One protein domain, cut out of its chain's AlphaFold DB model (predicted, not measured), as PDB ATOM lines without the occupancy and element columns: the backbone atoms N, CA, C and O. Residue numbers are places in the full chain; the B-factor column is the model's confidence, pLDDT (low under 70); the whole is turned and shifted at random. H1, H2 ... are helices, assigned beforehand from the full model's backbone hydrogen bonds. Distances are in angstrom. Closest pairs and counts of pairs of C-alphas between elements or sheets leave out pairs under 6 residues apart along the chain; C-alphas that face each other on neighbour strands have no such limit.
ATOM      1  N   GLU A  27    -149.375-199.645 316.467       92.67
ATOM      2  CA  GLU A  27    -148.249-200.198 317.228       92.67
ATOM      3  C   GLU A  27    -147.259-200.935 316.312       92.67
ATOM      4  O   GLU A  27    -146.046-200.737 316.429       92.67
ATOM      5  N   LYS A  28    -147.762-201.710 315.340       93.38
ATOM      6  CA  LYS A  28    -146.935-202.365 314.311       93.38
ATOM      7  C   LYS A  28    -146.148-201.345 313.495       93.38
ATOM      8  O   LYS A  28    -144.956-201.533 313.249       93.38
ATOM      9  N   GLU A  29    -146.789-200.243 313.113       95.66
ATOM     10  CA  GLU A  29    -146.131-199.164 312.383       95.66
ATOM     11  C   GLU A  29    -145.109-198.417 313.256       95.66
ATOM     12  O   GLU A  29    -143.999-198.143 312.805       95.66
ATOM     13  N   ALA A  30    -145.424-198.145 314.526       95.79
ATOM     14  CA  ALA A  30    -144.501-197.518 315.472       95.79
ATOM     15  C   ALA A  30    -143.241-198.372 315.699       95.79
ATOM     16  O   ALA A  30    -142.125-197.848 315.637       95.79
ATOM     17  N   ARG A  31    -143.404-199.690 315.876       95.08
ATOM     18  CA  ARG A  31    -142.294-200.654 315.960       95.08
ATOM     19  C   ARG A  31    -141.465-200.642 314.672       95.08
ATOM     20  O   ARG A  31    -140.247-200.503 314.745       95.08
ATOM     21  N   ALA A  32    -142.096-200.691 313.495       96.35
ATOM     22  CA  ALA A  32    -141.399-200.625 312.205       96.35
ATOM     23  C   ALA A  32    -140.622-199.305 312.001       96.35
ATOM     24  O   ALA A  32    -139.491-199.324 311.506       96.35
ATOM     25  N   ARG A  33    -141.189-198.165 312.424       95.94
ATOM     26  CA  ARG A  33    -140.538-196.843 312.405       95.94
ATOM     27  C   ARG A  33    -139.322-196.786 313.341       95.94
ATOM     28  O   ARG A  33    -138.287-196.243 312.947       95.94
ATOM     29  N   GLU A  34    -139.399-197.367 314.543       96.07
ATOM     30  CA  GLU A  34    -138.230-197.486 315.432       96.07
ATOM     31  C   GLU A  34    -137.142-198.372 314.806       96.07
ATOM     32  O   GLU A  34    -135.963-198.016 314.819       96.07
ATOM     33  N   ASP A  35    -137.535-199.491 314.198       96.67
ATOM     34  CA  ASP A  35    -136.610-200.441 313.586       96.67
ATOM     35  C   ASP A  35    -135.848-199.829 312.398       96.67
ATOM     36  O   ASP A  35    -134.637-200.018 312.266       96.67
ATOM     37  N   ILE A  36    -136.515-199.014 311.572       96.39
ATOM     38  CA  ILE A  36    -135.868-198.219 310.515       96.39
ATOM     39  C   ILE A  36    -134.860-197.234 311.125       96.39
ATOM     40  O   ILE A  36    -133.692-197.236 310.734       96.39
ATOM     41  N   LYS A  37    -135.263-196.457 312.139       96.18
ATOM     42  CA  LYS A  37    -134.378-195.507 312.838       96.18
ATOM     43  C   LYS A  37    -133.137-196.195 313.427       96.18
ATOM     44  O   LYS A  37    -132.028-195.680 313.288       96.18
ATOM     45  N   ARG A  38    -133.309-197.377 314.024       96.91
ATOM     46  CA  ARG A  38    -132.246-198.225 314.592       96.91
ATOM     47  C   ARG A  38    -131.287-198.751 313.518       96.91
ATOM     48  O   ARG A  38    -130.075-198.771 313.735       96.91
ATOM     49  N   ARG A  39    -131.797-199.144 312.345       97.46
ATOM     50  CA  ARG A  39    -130.973-199.560 311.191       97.46
ATOM     51  C   ARG A  39    -130.162-198.390 310.626       97.46
ATOM     52  O   ARG A  39    -128.976-198.574 310.361       97.46
ATOM     53  N   LEU A  40    -130.756-197.200 310.500       97.58
ATOM     54  CA  LEU A  40    -130.054-195.989 310.054       97.58
ATOM     55  C   LEU A  40    -128.955-195.570 311.036       97.58
ATOM     56  O   LEU A  40    -127.825-195.349 310.616       97.58
ATOM     57  N   GLU A  41    -129.233-195.559 312.342       97.74
ATOM     58  CA  GLU A  41    -128.219-195.248 313.358       97.74
ATOM     59  C   GLU A  41    -127.042-196.244 313.326       97.74
ATOM     60  O   GLU A  41    -125.879-195.848 313.406       97.74
ATOM     61  N   ASN A  42    -127.310-197.541 313.139       97.99
ATOM     62  CA  ASN A  42    -126.255-198.547 312.981       97.99
ATOM     63  C   ASN A  42    -125.451-198.367 311.677       97.99
ATOM     64  O   ASN A  42    -124.232-198.553 311.687       97.99
ATOM     65  N   ARG A  43    -126.100-197.974 310.571       98.16
ATOM     66  CA  ARG A  43    -125.459-197.670 309.276       98.16
ATOM     67  C   ARG A  43    -124.555-196.433 309.371       98.16
ATOM     68  O   ARG A  43    -123.424-196.470 308.899       98.16
ATOM     69  N   GLU A  44    -125.009-195.381 310.049       98.17
ATOM     70  CA  GLU A  44    -124.224-194.179 310.366       98.17
ATOM     71  C   GLU A  44    -123.003-194.519 311.231       98.17
ATOM     72  O   GLU A  44    -121.873-194.224 310.841       98.17
ATOM     73  N   ARG A  45    -123.204-195.219 312.359       98.21
ATOM     74  CA  ARG A  45    -122.119-195.682 313.245       98.21
ATOM     75  C   ARG A  45    -121.075-196.506 312.485       98.21
ATOM     76  O   ARG A  45    -119.881-196.332 312.719       98.21
ATOM     77  N   ALA A  46    -121.506-197.372 311.565       98.56
ATOM     78  CA  ALA A  46    -120.611-198.165 310.726       98.56
ATOM     79  C   ALA A  46    -119.790-197.301 309.752       98.56
ATOM     80  O   ALA A  46    -118.592-197.539 309.607       98.56
ATOM     81  N   PHE A  47    -120.388-196.280 309.126       98.56
ATOM     82  CA  PHE A  47    -119.657-195.365 308.243       98.56
ATOM     83  C   PHE A  47    -118.683-194.447 308.997       98.56
ATOM     84  O   PHE A  47    -117.553-194.298 308.541       98.56
ATOM     85  N   ILE A  48    -119.051-193.926 310.176       98.20
ATOM     86  CA  ILE A  48    -118.141-193.149 311.046       98.20
ATOM     87  C   ILE A  48    -116.961-194.019 311.514       98.20
ATOM     88  O   ILE A  48    -115.808-193.595 311.483       98.20
ATOM     89  N   ALA A  49    -117.217-195.271 311.904       98.28
ATOM     90  CA  ALA A  49    -116.153-196.213 312.251       98.28
ATOM     91  C   ALA A  49    -115.292-196.618 311.039       98.28
ATOM     92  O   ALA A  49    -114.152-197.038 311.212       98.28
ATOM     93  N   ALA A  50    -115.818-196.518 309.814       98.55
ATOM     94  CA  ALA A  50    -115.086-196.810 308.587       98.55
ATOM     95  C   ALA A  50    -114.318-195.598 308.027       98.55
ATOM     96  O   ALA A  50    -113.396-195.812 307.241       98.55
ATOM     97  N   SER A  51    -114.659-194.360 308.410       98.56
ATOM     98  CA  SER A  51    -113.894-193.152 308.059       98.56
ATOM     99  C   SER A  51    -112.704-192.889 308.986       98.56
ATOM    100  O   SER A  51    -111.791-192.169 308.605       98.56
ATOM    101  N   ARG A  52    -112.680-193.508 310.173       98.04
ATOM    102  CA  ARG A  52    -111.565-193.468 311.142       98.04
ATOM    103  C   ARG A  52    -110.731-194.752 311.110       98.04
ATOM    104  O   ARG A  52    -110.515-195.410 312.125       98.04
ATOM    105  N   ARG A  53    -110.350-195.174 309.904       97.86
ATOM    106  CA  ARG A  53    -109.597-196.408 309.653       97.86
ATOM    107  C   ARG A  53    -108.298-196.106 308.927       97.86
ATOM    108  O   ARG A  53    -108.297-195.922 307.714       97.86
ATOM    109  N   GLY A  54    -107.193-196.109 309.672       96.92
ATOM    110  CA  GLY A  54    -105.841-195.939 309.126       96.92
ATOM    111  C   GLY A  54    -105.377-197.073 308.196       96.92
ATOM    112  O   GLY A  54    -104.347-196.938 307.547       96.92
ATOM    113  N   ASP A  55    -106.128-198.177 308.098       97.81
ATOM    114  CA  ASP A  55    -105.955-199.232 307.087       97.81
ATOM    115  C   ASP A  55    -106.513-198.862 305.698       97.81
ATOM    116  O   ASP A  55    -106.337-199.619 304.743       97.81
ATOM    117  N   ARG A  56    -107.190-197.713 305.561       97.65
ATOM    118  CA  ARG A  56    -107.834-197.259 304.318       97.65
ATOM    119  C   ARG A  56    -107.172-195.994 303.777       97.65
ATOM    120  O   ARG A  56    -106.607-195.201 304.524       97.65
ATOM    121  N   THR A  57    -107.269-195.781 302.465       98.14
ATOM    122  CA  THR A  57    -106.815-194.530 301.842       98.14
ATOM    123  C   THR A  57    -107.641-193.346 302.350       98.14
ATOM    124  O   THR A  57    -108.835-193.485 302.627       98.14
ATOM    125  N   MET A  58    -107.023-192.162 302.424       97.93
ATOM    126  CA  MET A  58    -107.701-190.926 302.846       97.93
ATOM    127  C   MET A  58    -108.975-190.645 302.042       97.93
ATOM    128  O   MET A  58    -109.983-190.235 302.611       97.93
ATOM    129  N   GLU A  59    -108.962-190.947 300.744       98.16
ATOM    130  CA  GLU A  59    -110.127-190.872 299.858       98.16
ATOM    131  C   GLU A  59    -111.257-191.819 300.293       98.16
ATOM    132  O   GLU A  59    -112.381-191.373 300.510       98.16
ATOM    133  N   ALA A  60    -110.970-193.107 300.517       98.46
ATOM    134  CA  ALA A  60    -111.969-194.090 300.944       98.46
ATOM    135  C   ALA A  60    -112.519-193.804 302.359       98.46
ATOM    136  O   ALA A  60    -113.677-194.121 302.667       98.46
ATOM    137  N   SER A  61    -111.706-193.190 303.219       98.54
ATOM    138  CA  SER A  61    -112.116-192.684 304.531       98.54
ATOM    139  C   SER A  61    -113.015-191.447 304.410       98.54
ATOM    140  O   SER A  61    -114.095-191.425 305.002       98.54
ATOM    141  N   PHE A  62    -112.652-190.468 303.577       98.45
ATOM    142  CA  PHE A  62    -113.442-189.259 303.309       98.45
ATOM    143  C   PHE A  62    -114.788-189.573 302.634       98.45
ATOM    144  O   PHE A  62    -115.832-189.126 303.100       98.45
ATOM    145  N   GLU A  63    -114.800-190.443 301.625       98.55
ATOM    146  CA  GLU A  63    -116.009-190.982 300.981       98.55
ATOM    147  C   GLU A  63    -116.941-191.675 301.999       98.55
ATOM    148  O   GLU A  63    -118.170-191.595 301.922       98.55
ATOM    149  N   SER A  64    -116.370-192.320 303.018       98.52
ATOM    150  CA  SER A  64    -117.149-192.941 304.095       98.52
ATOM    151  C   SER A  64    -117.676-191.923 305.107       98.52
ATOM    152  O   SER A  64    -118.787-192.096 305.596       98.52
ATOM    153  N   ALA A  65    -116.953-190.830 305.355       98.63
ATOM    154  CA  ALA A  65    -117.455-189.705 306.138       98.63
ATOM    155  C   ALA A  65    -118.601-188.970 305.410       98.63
ATOM    156  O   ALA A  65    -119.591-188.601 306.041       98.63
ATOM    157  N   LEU A  66    -118.541-188.842 304.078       98.35
ATOM    158  CA  LEU A  66    -119.655-188.331 303.268       98.35
ATOM    159  C   LEU A  66    -120.899-189.229 303.376       98.35
ATOM    160  O   LEU A  66    -121.988-188.723 303.643       98.35
ATOM    161  N   ARG A  67    -120.751-190.559 303.283       98.55
ATOM    162  CA  ARG A  67    -121.869-191.498 303.523       98.55
ATOM    163  C   ARG A  67    -122.389-191.470 304.965       98.55
ATOM    164  O   ARG A  67    -123.582-191.660 305.181       98.55
ATOM    165  N   ALA A  68    -121.539-191.196 305.957       98.45
ATOM    166  CA  ALA A  68    -122.004-190.935 307.320       98.45
ATOM    167  C   ALA A  68    -122.856-189.656 307.391       98.45
ATOM    168  O   ALA A  68    -123.914-189.673 308.013       98.45
ATOM    169  N   SER A  69    -122.439-188.579 306.714       98.19
ATOM    170  CA  SER A  69    -123.184-187.314 306.618       98.19
ATOM    171  C   SER A  69    -124.555-187.487 305.951       98.19
ATOM    172  O   SER A  69    -125.550-186.955 306.441       98.19
ATOM    173  N   GLU A  70    -124.633-188.290 304.887       97.91
ATOM    174  CA  GLU A  70    -125.883-188.638 304.200       97.91
ATOM    175  C   GLU A  70    -126.865-189.387 305.119       97.91
ATOM    176  O   GLU A  70    -128.008-188.961 305.279       97.91
ATOM    177  N   VAL A  71    -126.417-190.457 305.784       98.10
ATOM    178  CA  VAL A  71    -127.276-191.266 306.673       98.10
ATOM    179  C   VAL A  71    -127.640-190.513 307.955       98.10
ATOM    180  O   VAL A  71    -128.759-190.636 308.453       98.10
ATOM    181  N   HIS A  72    -126.736-189.678 308.471       97.68
ATOM    182  CA  HIS A  72    -127.051-188.768 309.566       97.68
ATOM    183  C   HIS A  72    -128.162-187.790 309.151       97.68
ATOM    184  O   HIS A  72    -129.128-187.625 309.893       97.68
ATOM    185  N   LYS A  73    -128.105-187.229 307.933       96.40
ATOM    186  CA  LYS A  73    -129.148-186.349 307.379       96.40
ATOM    187  C   LYS A  73    -130.484-187.049 307.166       96.40
ATOM    188  O   LYS A  73    -131.517-186.459 307.472       96.40
ATOM    189  N   GLU A  74    -130.470-188.304 306.727       96.02
ATOM    190  CA  GLU A  74    -131.658-189.169 306.664       96.02
ATOM    191  C   GLU A  74    -132.315-189.333 308.054       96.02
ATOM    192  O   GLU A  74    -133.538-189.380 308.166       96.02
ATOM    193  N   ARG A  75    -131.513-189.357 309.133       95.59
ATOM    194  CA  ARG A  75    -131.972-189.584 310.516       95.59
ATOM    195  C   ARG A  75    -132.289-188.312 311.325       95.59
ATOM    196  O   ARG A  75    -133.125-188.383 312.227       95.59
ATOM    197  N   THR A  76    -131.617-187.184 311.081       94.98
ATOM    198  CA  THR A  76    -131.737-185.938 311.881       94.98
ATOM    199  C   THR A  76    -132.261-184.733 311.102       94.98
ATOM    200  O   THR A  76    -132.651-183.738 311.712       94.98
ATOM    201  N   GLY A  77    -132.263-184.795 309.768       94.00
ATOM    202  CA  GLY A  77    -132.566-183.670 308.882       94.00
ATOM    203  C   GLY A  77    -131.387-182.726 308.602       94.00
ATOM    204  O   GLY A  77    -131.460-181.979 307.627       94.00
ATOM    205  N   LYS A  78    -130.296-182.779 309.385       94.46
ATOM    206  CA  LYS A  78    -129.067-181.982 309.184       94.46
ATOM    207  C   LYS A  78    -127.965-182.812 308.526       94.46
ATOM    208  O   LYS A  78    -127.863-184.000 308.790       94.46
ATOM    209  N   GLY A  79    -127.079-182.210 307.737       95.82
ATOM    210  CA  GLY A  79    -125.830-182.888 307.343       95.82
ATOM    211  C   GLY A  79    -124.783-182.902 308.466       95.82
ATOM    212  O   GLY A  79    -124.900-182.153 309.430       95.82
ATOM    213  N   LEU A  80    -123.718-183.689 308.310       97.32
ATOM    214  CA  LEU A  80    -122.460-183.536 309.058       97.32
ATOM    215  C   LEU A  80    -121.446-182.712 308.248       97.32
ATOM    216  O   LEU A  80    -121.352-182.848 307.024       97.32
ATOM    217  N   ARG A  81    -120.660-181.881 308.938       96.81
ATOM    218  CA  ARG A  81    -119.606-181.030 308.376       96.81
ATOM    219  C   ARG A  81    -118.336-181.852 308.156       96.81
ATOM    220  O   ARG A  81    -117.482-181.945 309.030       96.81
ATOM    221  N   ILE A  82    -118.224-182.450 306.973       97.65
ATOM    222  CA  ILE A  82    -117.059-183.251 306.590       97.65
ATOM    223  C   ILE A  82    -116.014-182.356 305.912       97.65
ATOM    224  O   ILE A  82    -116.292-181.750 304.879       97.65
ATOM    225  N   THR A  83    -114.800-182.311 306.461       97.29
ATOM    226  CA  THR A  83    -113.606-181.762 305.795       97.29
ATOM    227  C   THR A  83    -112.526-182.839 305.727       97.29
ATOM    228  O   THR A  83    -112.521-183.775 306.527       97.29
ATOM    229  N   MET A  84    -111.607-182.731 304.762       97.33
ATOM    230  CA  MET A  84    -110.501-183.691 304.617       97.33
ATOM    231  C   MET A  84    -109.593-183.681 305.861       97.33
ATOM    232  O   MET A  84    -109.258-184.736 306.388       97.33
ATOM    233  N   GLU A  85    -109.320-182.484 306.380       97.77
ATOM    234  CA  GLU A  85    -108.580-182.201 307.617       97.77
ATOM    235  C   GLU A  85    -109.207-182.864 308.862       97.77
ATOM    236  O   GLU A  85    -108.501-183.486 309.654       97.77
ATOM    237  N   ALA A  86    -110.537-182.810 309.010       97.75
ATOM    238  CA  ALA A  86    -111.235-183.453 310.128       97.75
ATOM    239  C   ALA A  86    -111.237-184.990 310.024       97.75
ATOM    240  O   ALA A  86    -111.270-185.682 311.041       97.75
ATOM    241  N   VAL A  87    -111.191-185.545 308.806       98.33
ATOM    242  CA  VAL A  87    -110.995-186.988 308.590       98.33
ATOM    243  C   VAL A  87    -109.557-187.390 308.930       98.33
ATOM    244  O   VAL A  87    -109.367-188.377 309.632       98.33
ATOM    245  N   GLU A  88    -108.564-186.607 308.501       97.90
ATOM    246  CA  GLU A  88    -107.131-186.861 308.727       97.90
ATOM    247  C   GLU A  88    -106.752-186.845 310.215       97.90
ATOM    248  O   GLU A  88    -105.948-187.657 310.666       97.90
ATOM    249  N   ARG A  89    -107.366-185.950 310.998       97.68
ATOM    250  CA  ARG A  89    -107.140-185.819 312.448       97.68
ATOM    251  C   ARG A  89    -108.064-186.674 313.321       97.68
ATOM    252  O   ARG A  89    -108.008-186.563 314.544       97.68
ATOM    253  N   GLU A  90    -108.942-187.477 312.719       96.81
ATOM    254  CA  GLU A  90    -110.023-188.204 313.406       96.81
ATOM    255  C   GLU A  90    -110.916-187.309 314.305       96.81
ATOM    256  O   GLU A  90    -111.489-187.763 315.303       96.81
ATOM    257  N   GLU A  91    -111.073-186.031 313.948       96.54
ATOM    258  CA  GLU A  91    -111.905-185.065 314.674       96.54
ATOM    259  C   GLU A  91    -113.392-185.476 314.652       96.54
ATOM    260  O   GLU A  91    -113.844-186.306 313.850       96.54
ATOM    261  N   MET A  92    -114.187-184.954 315.592       94.95
ATOM    262  CA  MET A  92    -115.638-185.168 315.567       94.95
ATOM    263  C   MET A  92    -116.256-184.316 314.459       94.95
ATOM    264  O   MET A  92    -116.025-183.113 314.412       94.95
ATOM    265  N   TYR A  93    -117.063-184.926 313.592       97.54
ATOM    266  CA  TYR A  93    -117.816-184.172 312.594       97.54
ATOM    267  C   TYR A  93    -118.944-183.411 313.292       97.54
ATOM    268  O   TYR A  93    -119.872-184.030 313.817       97.54
ATOM    269  N   ASP A  94    -118.872-182.083 313.297       95.58
ATOM    270  CA  ASP A  94    -119.979-181.251 313.765       95.58
ATOM    271  C   ASP A  94    -121.209-181.443 312.873       95.58
ATOM    272  O   ASP A  94    -121.095-181.700 311.671       95.58
ATOM    273  N   GLU A  95    -122.401-181.241 313.424       95.71
ATOM    274  CA  GLU A  95    -123.587-181.061 312.592       95.71
ATOM    275  C   GLU A  95    -123.423-179.780 311.753       95.71
ATOM    276  O   GLU A  95    -123.035-178.725 312.261       95.71
ATOM    277  N   LEU A  96    -123.751-179.845 310.459       91.63
ATOM    278  CA  LEU A  96    -123.993-178.649 309.661       91.63
ATOM    279  C   LEU A  96    -125.221-177.971 310.248       91.63
ATOM    280  O   LEU A  96    -126.356-178.364 309.977       91.63
ATOM    281  N   ASP A  97    -124.999-176.953 311.074       83.44
ATOM    282  CA  ASP A  97    -126.106-176.175 311.581       83.44
ATOM    283  C   ASP A  97    -126.756-175.421 310.423       83.44
ATOM    284  O   ASP A  97    -126.295-174.372 309.962       83.44
ATOM    285  N   ASP A  98    -127.918-175.937 310.019       67.02
ATOM    286  CA  ASP A  98    -128.919-175.280 309.185       67.02
ATOM    287  C   ASP A  98    -129.485-174.034 309.885       67.02
ATOM    288  O   ASP A  98    -130.678-173.768 309.835       67.02
TER     289      ASP A  98
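This is residues 27 to 98 of the 592 residues of an uncharacterized protein of Paracoccidioides lutzii (strain ATCC MYA-826 / Pb01) (UniProt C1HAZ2). A helical hairpin makes this domain: the long helix H1 and the shorter H2 run side by side in opposite ways, and the first residues of H1, 27 to 35, stick out past the body. The very short helix H3 packs on H2 near the turn of the hairpin, and the stretches before and after H3 have no named element. The printed part has 72 residues with three named helices, in the order H1, H2, H3, and no named strand; its class is all helix. It is only just loose, close to compact, with a radius of gyration of the C-alphas of 13.5 A, and only just flat, spanning 44 by 29 by 14 A.

Find C-alpha 27 at (-148.249, -200.198, 317.228); from there H1, residues 27 to 51, runs 36.2 A to C-alpha 51 at (-113.894, -193.152, 308.059). H2, residues 58 to 76, runs 26.2 A. Look then for H3, residues 84 to 88, which ends at C-alpha 88 at (-107.131, -186.861, 308.727).

Start at the hairpin of H1 and H2, which touch at a shallow tilt of 21 degrees, opposite ways; their closest C-alphas are those of Ser 51 and Ser 61, 4.0 A apart. H2 touches H3 with residues 58 to 65 alone, and the closest C-alphas are those of Phe 62 and Val 87, 6.2 A apart. H1 and H3 are close but not clearly touching; their closest C-alphas, of Ser 51 and Val 87, are 6.8 A apart. In H1, H2 and H3 every O i to N i+4 pair is within hydrogen-bond range.

The two C-alphas farthest apart are those of Glu 27 and Glu 85, 44.6 A. The printed part has no cut, and its links, H1 to H2 and H2 to H3, are short. The mean pLDDT of the printed part is 96.5; look at residue 98 for the one value under 70.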